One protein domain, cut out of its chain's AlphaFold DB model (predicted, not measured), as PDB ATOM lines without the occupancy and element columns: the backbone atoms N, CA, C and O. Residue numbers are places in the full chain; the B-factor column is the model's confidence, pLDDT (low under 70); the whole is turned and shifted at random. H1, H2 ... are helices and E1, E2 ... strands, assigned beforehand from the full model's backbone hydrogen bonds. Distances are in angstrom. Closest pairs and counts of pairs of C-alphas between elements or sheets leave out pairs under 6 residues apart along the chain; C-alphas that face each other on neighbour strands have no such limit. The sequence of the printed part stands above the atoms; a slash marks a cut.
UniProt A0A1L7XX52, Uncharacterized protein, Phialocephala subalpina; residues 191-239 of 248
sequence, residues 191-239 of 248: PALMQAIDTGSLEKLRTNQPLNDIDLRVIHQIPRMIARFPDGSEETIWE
ATOM      1  N   PRO A 191     -29.278 -23.953 -36.843       84.06
ATOM      2  CA  PRO A 191     -30.569 -23.419 -36.401       84.06
ATOM      3  C   PRO A 191     -31.456 -22.948 -37.564       84.06
ATOM      4  O   PRO A 191     -32.653 -23.212 -37.561       84.06
ATOM      5  N   ALA A 192     -30.873 -22.321 -38.591       83.19
ATOM      6  CA  ALA A 192     -31.616 -21.880 -39.773       83.19
ATOM      7  C   ALA A 192     -32.156 -23.052 -40.609       83.19
ATOM      8  O   ALA A 192     -33.245 -22.953 -41.164       83.19
ATOM      9  N   LEU A 193     -31.420 -24.171 -40.674       82.62
ATOM     10  CA  LEU A 193     -31.880 -25.386 -41.353       82.62
ATOM     11  C   LEU A 193     -33.104 -25.952 -40.638       82.62
ATOM     12  O   LEU A 193     -34.106 -26.236 -41.283       82.62
ATOM     13  N   MET A 194     -33.028 -26.057 -39.308       82.00
ATOM     14  CA  MET A 194     -34.140 -26.549 -38.500       82.00
ATOM     15  C   MET A 194     -35.365 -25.653 -38.608       82.00
ATOM     16  O   MET A 194     -36.444 -26.141 -38.911       82.00
ATOM     17  N   GLN A 195     -35.181 -24.339 -38.497       82.12
ATOM     18  CA  GLN A 195     -36.269 -23.390 -38.693       82.12
ATOM     19  C   GLN A 195     -36.925 -23.555 -40.072       82.12
ATOM     20  O   GLN A 195     -38.144 -23.524 -40.161       82.12
ATOM     21  N   ALA A 196     -36.142 -23.770 -41.135       80.06
ATOM     22  CA  ALA A 196     -36.667 -23.951 -42.489       80.06
ATOM     23  C   ALA A 196     -37.437 -25.266 -42.686       80.06
ATOM     24  O   ALA A 196     -38.310 -25.338 -43.557       80.06
ATOM     25  N   ILE A 197     -37.078 -26.306 -41.926       76.75
ATOM     26  CA  ILE A 197     -37.811 -27.575 -41.856       76.75
ATOM     27  C   ILE A 197     -39.130 -27.345 -41.115       76.75
ATOM     28  O   ILE A 197     -40.186 -27.664 -41.656       76.75
ATOM     29  N   ASP A 198     -39.076 -26.730 -39.932       72.94
ATOM     30  CA  ASP A 198     -40.229 -26.522 -39.050       72.94
ATOM     31  C   ASP A 198     -41.302 -25.635 -39.698       72.94
ATOM     32  O   ASP A 198     -42.496 -25.906 -39.582       72.94
ATOM     33  N   THR A 199     -40.893 -24.598 -40.435       73.25
ATOM     34  CA  THR A 199     -41.808 -23.704 -41.168       73.25
ATOM     35  C   THR A 199     -42.220 -24.245 -42.540       73.25
ATOM     36  O   THR A 199     -42.982 -23.594 -43.262       73.25
ATOM     37  N   GLY A 200     -41.687 -25.401 -42.945       70.44
ATOM     38  CA  GLY A 200     -41.914 -26.013 -44.254       70.44
ATOM     39  C   GLY A 200     -41.358 -25.234 -45.444       70.44
ATOM     40  O   GLY A 200     -41.694 -25.528 -46.592       70.44
ATOM     41  N   SER A 201     -40.494 -24.248 -45.206       79.12
ATOM     42  CA  SER A 201     -39.895 -23.417 -46.254       79.12
ATOM     43  C   SER A 201     -39.050 -24.249 -47.224       79.12
ATOM     44  O   SER A 201     -39.106 -24.030 -48.435       79.12
ATOM     45  N   LEU A 202     -38.322 -25.257 -46.725       78.44
ATOM     46  CA  LEU A 202     -37.570 -26.187 -47.580       78.44
ATOM     47  C   LEU A 202     -38.472 -27.070 -48.439       78.44
ATOM     48  O   LEU A 202     -38.148 -27.327 -49.597       78.44
ATOM     49  N   GLU A 203     -39.598 -27.523 -47.897       74.19
ATOM     50  CA  GLU A 203     -40.519 -28.396 -48.623       74.19
ATOM     51  C   GLU A 203     -41.244 -27.632 -49.735       74.19
ATOM     52  O   GLU A 203     -41.346 -28.118 -50.864       74.19
ATOM     53  N   LYS A 204     -41.654 -26.386 -49.468       74.00
ATOM     54  CA  LYS A 204     -42.174 -25.479 -50.500       74.00
ATOM     55  C   LYS A 204     -41.155 -25.253 -51.617       74.00
ATOM     56  O   LYS A 204     -41.506 -25.355 -52.789       74.00
ATOM     57  N   LEU A 205     -39.889 -25.006 -51.261       79.06
ATOM     58  CA  LEU A 205     -38.803 -24.854 -52.233       79.06
ATOM     59  C   LEU A 205     -38.636 -26.132 -53.071       79.06
ATOM     60  O   LEU A 205     -38.585 -26.059 -54.296       79.06
ATOM     61  N   ARG A 206     -38.604 -27.305 -52.427       76.31
ATOM     62  CA  ARG A 206     -38.447 -28.616 -53.081       76.31
ATOM     63  C   ARG A 206     -39.588 -28.929 -54.052       76.31
ATOM     64  O   ARG A 206     -39.365 -29.544 -55.092       76.31
ATOM     65  N   THR A 207     -40.807 -28.524 -53.707       69.94
ATOM     66  CA  THR A 207     -42.035 -28.797 -54.473       69.94
ATOM     67  C   THR A 207     -42.422 -27.673 -55.440       69.94
ATOM     68  O   THR A 207     -43.475 -27.751 -56.070       69.94
ATOM     69  N   ASN A 208     -41.572 -26.649 -55.605       75.06
ATOM     70  CA  ASN A 208     -41.835 -25.453 -56.417       75.06
ATOM     71  C   ASN A 208     -43.121 -24.698 -56.026       75.06
ATOM     72  O   ASN A 208     -43.767 -24.070 -56.870       75.06
ATOM     73  N   GLN A 209     -43.503 -24.744 -54.752       74.31
ATOM     74  CA  GLN A 209     -44.570 -23.899 -54.225       74.31
ATOM     75  C   GLN A 209     -44.075 -22.452 -54.031       74.31
ATOM     76  O   GLN A 209     -42.877 -22.226 -53.836       74.31
ATOM     77  N   PRO A 210     -44.973 -21.447 -54.070       79.06
ATOM     78  CA  PRO A 210     -44.601 -20.055 -53.830       79.06
ATOM     79  C   PRO A 210     -43.961 -19.854 -52.449       79.06
ATOM     80  O   PRO A 210     -44.517 -20.274 -51.434       79.06
ATOM     81  N   LEU A 211     -42.816 -19.167 -52.416       80.50
ATOM     82  CA  LEU A 211     -42.110 -18.787 -51.189       80.50
ATOM     83  C   LEU A 211     -42.460 -17.345 -50.812       80.50
ATOM     84  O   LEU A 211     -42.465 -16.468 -51.676       80.50
ATOM     85  N   ASN A 212     -42.734 -17.097 -49.532       81.56
ATOM     86  CA  ASN A 212     -42.913 -15.742 -49.007       81.56
ATOM     87  C   ASN A 212     -41.585 -15.159 -48.474       81.56
ATOM     88  O   ASN A 212     -40.566 -15.847 -48.396       81.56
ATOM     89  N   ASP A 213     -41.590 -13.887 -48.068       82.88
ATOM     90  CA  ASP A 213     -40.382 -13.199 -47.583       82.88
ATOM     91  C   ASP A 213     -39.744 -13.862 -46.352       82.88
ATOM     92  O   ASP A 213     -38.529 -13.780 -46.159       82.88
ATOM     93  N   ILE A 214     -40.548 -14.512 -45.506       81.88
ATOM     94  CA  ILE A 214     -40.063 -15.236 -44.327       81.88
ATOM     95  C   ILE A 214     -39.363 -16.521 -44.779       81.88
ATOM     96  O   ILE A 214     -38.230 -16.761 -44.363       81.88
ATOM     97  N   ASP A 215     -39.985 -17.286 -45.681       79.88
ATOM     98  CA  ASP A 215     -39.419 -18.511 -46.253       79.88
ATOM     99  C   ASP A 215     -38.046 -18.225 -46.889       79.88
ATOM    100  O   ASP A 215     -37.064 -18.912 -46.608       79.88
ATOM    101  N   LEU A 216     -37.951 -17.154 -47.684       82.69
ATOM    102  CA  LEU A 216     -36.708 -16.737 -48.336       82.69
ATOM    103  C   LEU A 216     -35.621 -16.358 -47.326       82.69
ATOM    104  O   LEU A 216     -34.479 -16.803 -47.453       82.69
ATOM    105  N   ARG A 217     -35.958 -15.562 -46.303       83.94
ATOM    106  CA  ARG A 217     -34.998 -15.158 -45.264       83.94
ATOM    107  C   ARG A 217     -34.415 -16.355 -44.530       83.94
ATOM    108  O   ARG A 217     -33.209 -16.382 -44.308       83.94
ATOM    109  N   VAL A 218     -35.254 -17.322 -44.169       84.50
ATOM    110  CA  VAL A 218     -34.812 -18.516 -43.442       84.50
ATOM    111  C   VAL A 218     -33.932 -19.392 -44.342       84.50
ATOM    112  O   VAL A 218     -32.833 -19.755 -43.932       84.50
ATOM    113  N   ILE A 219     -34.332 -19.641 -45.597       84.44
ATOM    114  CA  ILE A 219     -33.539 -20.430 -46.562       84.44
ATOM    115  C   ILE A 219     -32.157 -19.803 -46.808       84.44
ATOM    116  O   ILE A 219     -31.158 -20.517 -46.883       84.44
ATOM    117  N   HIS A 220     -32.069 -18.473 -46.889       84.19
ATOM    118  CA  HIS A 220     -30.797 -17.770 -47.087       84.19
ATOM    119  C   HIS A 220     -29.831 -17.862 -45.900       84.19
ATOM    120  O   HIS A 220     -28.631 -17.661 -46.083       84.19
ATOM    121  N   GLN A 221     -30.331 -18.142 -44.698       85.62
ATOM    122  CA  GLN A 221     -29.506 -18.288 -43.497       85.62
ATOM    123  C   GLN A 221     -28.955 -19.708 -43.323       85.62
ATOM    124  O   GLN A 221     -28.082 -19.924 -42.480       85.62
ATOM    125  N   ILE A 222     -29.435 -20.676 -44.108       84.12
ATOM    126  CA  ILE A 222     -28.904 -22.037 -44.091       84.12
ATOM    127  C   ILE A 222     -27.478 -21.997 -44.679       84.12
ATOM    128  O   ILE A 222     -27.265 -21.415 -45.746       84.12
ATOM    129  N   PRO A 223     -26.464 -22.558 -43.996       80.94
ATOM    130  CA  PRO A 223     -25.095 -22.577 -44.501       80.94
ATOM    131  C   PRO A 223     -24.922 -23.644 -45.583       80.94
ATOM    132  O   PRO A 223     -25.562 -24.692 -45.543       80.94
ATOM    133  N   ARG A 224     -24.005 -23.407 -46.531       83.12
ATOM    134  CA  ARG A 224     -23.617 -24.411 -47.533       83.12
ATOM    135  C   ARG A 224     -23.221 -25.717 -46.834       83.12
ATOM    136  O   ARG A 224     -22.366 -25.712 -45.948       83.12
ATOM    137  N   MET A 225     -23.824 -26.826 -47.251       79.69
ATOM    138  CA  MET A 225     -23.568 -28.151 -46.691       79.69
ATOM    139  C   MET A 225     -22.650 -28.942 -47.616       79.69
ATOM    140  O   MET A 225     -22.918 -29.077 -48.811       79.69
ATOM    141  N   ILE A 226     -21.566 -29.473 -47.051       82.62
ATOM    142  CA  ILE A 226     -20.542 -30.233 -47.768       82.62
ATOM    143  C   ILE A 226     -20.390 -31.599 -47.088       82.62
ATOM    144  O   ILE A 226     -20.113 -31.665 -45.889       82.62
ATOM    145  N   ALA A 227     -20.575 -32.679 -47.846       78.62
ATOM    146  CA  ALA A 227     -20.193 -34.028 -47.448       78.62
ATOM    147  C   ALA A 227     -18.683 -34.170 -47.607       78.62
ATOM    148  O   ALA A 227     -18.152 -33.861 -48.669       78.62
ATOM    149  N   ARG A 228     -18.003 -34.656 -46.566       85.00
ATOM    150  CA  ARG A 228     -16.597 -35.066 -46.635       85.00
ATOM    151  C   ARG A 228     -16.533 -36.576 -46.541       85.00
ATOM    152  O   ARG A 228     -16.952 -37.137 -45.528       85.00
ATOM    153  N   PHE A 229     -16.015 -37.219 -47.574       80.25
ATOM    154  CA  PHE A 229     -15.870 -38.665 -47.605       80.25
ATOM    155  C   PHE A 229     -14.543 -39.101 -46.959       80.25
ATOM    156  O   PHE A 229     -13.612 -38.299 -46.846       80.25
ATOM    157  N   PRO A 230     -14.424 -40.370 -46.517       78.38
ATOM    158  CA  PRO A 230     -13.203 -40.880 -45.885       78.38
ATOM    159  C   PRO A 230     -11.950 -40.826 -46.772       78.38
ATOM    160  O   PRO A 230     -10.838 -40.833 -46.254       78.38
ATOM    161  N   ASP A 231     -12.123 -40.765 -48.094       87.50
ATOM    162  CA  ASP A 231     -11.046 -40.595 -49.075       87.50
ATOM    163  C   ASP A 231     -10.577 -39.132 -49.223       87.50
ATOM    164  O   ASP A 231      -9.667 -38.846 -50.000       87.50
ATOM    165  N   GLY A 232     -11.176 -38.209 -48.464       84.38
ATOM    166  CA  GLY A 232     -10.877 -36.781 -48.486       84.38
ATOM    167  C   GLY A 232     -11.600 -36.000 -49.583       84.38
ATOM    168  O   GLY A 232     -11.405 -34.788 -49.673       84.38
ATOM    169  N   SER A 233     -12.430 -36.652 -50.403       89.31
ATOM    170  CA  SER A 233     -13.260 -35.957 -51.386       89.31
ATOM    171  C   SER A 233     -14.396 -35.180 -50.713       89.31
ATOM    172  O   SER A 233     -14.877 -35.534 -49.631       89.31
ATOM    173  N   GLU A 234     -14.806 -34.082 -51.352       91.75
ATOM    174  CA  GLU A 234     -15.891 -33.224 -50.884       91.75
ATOM    175  C   GLU A 234     -17.002 -33.134 -51.937       91.75
ATOM    176  O   GLU A 234     -16.730 -32.873 -53.109       91.75
ATOM    177  N   GLU A 235     -18.259 -33.285 -51.521       86.94
ATOM    178  CA  GLU A 235     -19.439 -33.079 -52.367       86.94
ATOM    179  C   GLU A 235     -20.352 -32.021 -51.747       86.94
ATOM    180  O   GLU A 235     -20.619 -32.025 -50.547       86.94
ATOM    181  N   THR A 236     -20.839 -31.080 -52.559       83.75
ATOM    182  CA  THR A 236     -21.813 -30.090 -52.079       83.75
ATOM    183  C   THR A 236     -23.192 -30.730 -52.043       83.75
ATOM    184  O   THR A 236     -23.780 -30.977 -53.088       83.75
ATOM    185  N   ILE A 237     -23.702 -30.972 -50.837       78.69
ATOM    186  CA  ILE A 237     -25.040 -31.537 -50.614       78.69
ATOM    187  C   ILE A 237     -26.107 -30.458 -50.814       78.69
ATOM    188  O   ILE A 237     -27.183 -30.718 -51.345       78.69
ATOM    189  N   TRP A 238     -25.814 -29.236 -50.367       74.69
ATOM    190  CA  TRP A 238     -26.734 -28.113 -50.469       74.69
ATOM    191  C   TRP A 238     -25.969 -26.794 -50.542       74.69
ATOM    192  O   TRP A 238     -24.990 -26.581 -49.822       74.69
ATOM    193  N   GLU A 239     -26.443 -25.890 -51.388       77.62
ATOM    194  CA  GLU A 239     -25.987 -24.508 -51.464       77.62
ATOM    195  C   GLU A 239     -27.227 -23.611 -51.571       77.62
ATOM    196  O   GLU A 239     -28.158 -23.966 -52.304       77.62
TER     197      GLU A 239
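AT A GLANCE: This is residues 191 to 239 of the 248 residues of an uncharacterized protein of Phialocephala subalpina (UniProt A0A1L7XX52). A two-stranded hairpin, E1 and E2, forms a long arm at one end, and a small cluster of three short helices forms a head at the other, with H3 packing on both H1 and H2. The 49 printed residues hold, along the chain, H1, H2, H3, E1 and E2; the sheet's order is E1 - E2, antiparallel, and the class is mixed, helices and strands. The whole is loose, with a radius of gyration of the C-alphas of 12.8 A, and elongated, spanning 40 by 21 by 15 A.

IN THESE COORDINATES: Strand E1 is residues 225 to 228, 9.8 A from first to last C-alpha. Strand E2, residues 234 to 238, measures 12.0 A and ends at C-alpha 238 at (-26.734, -28.113, -50.469). Helix H3, residues 213 to 221, measures 12.7 A and begins at C-alpha 213 at (-40.382, -13.199, -47.583). Helix H1, residues 191 to 198, measures 10.5 A and begins at C-alpha 191 at (-30.569, -23.419, -36.401). Helix H2, residues 201 to 206, measures 8.7 A.

HOW THE PARTS SIT: E1 and E2 are a hairpin of antiparallel neighbours, their directions at 154 degrees; N 225 and O 238 are 2.8 A apart and N 235 and O 227 2.9 A, both within hydrogen-bond range. E2 is apart from H1, H2 and H3, and E1 is apart from H1 and H2. H3 touches H1 at a steep tilt of 43 degrees, opposite ways; their closest C-alphas, of Ala 192 and Gln 221, are 5.6 A apart. H3 touches H2, about perpendicular at 83 degrees; their closest C-alphas, of Ser 201 and Asp 215, are 4.9 A apart. H1 and H2 are close but not clearly touching, their closest C-alphas, of Ala 196 and Leu 202, 5.6 A apart. In H1, H2 and H3 every O i to N i+4 pair is within hydrogen-bond range.

THE WHOLE: The two C-alphas farthest apart, of Asn 212 and Asp 231, are 40.4 A apart. The printed part has no cut and no long link. The mean pLDDT of the printed part is 80.5, and Thr 207 is its one residue under 70.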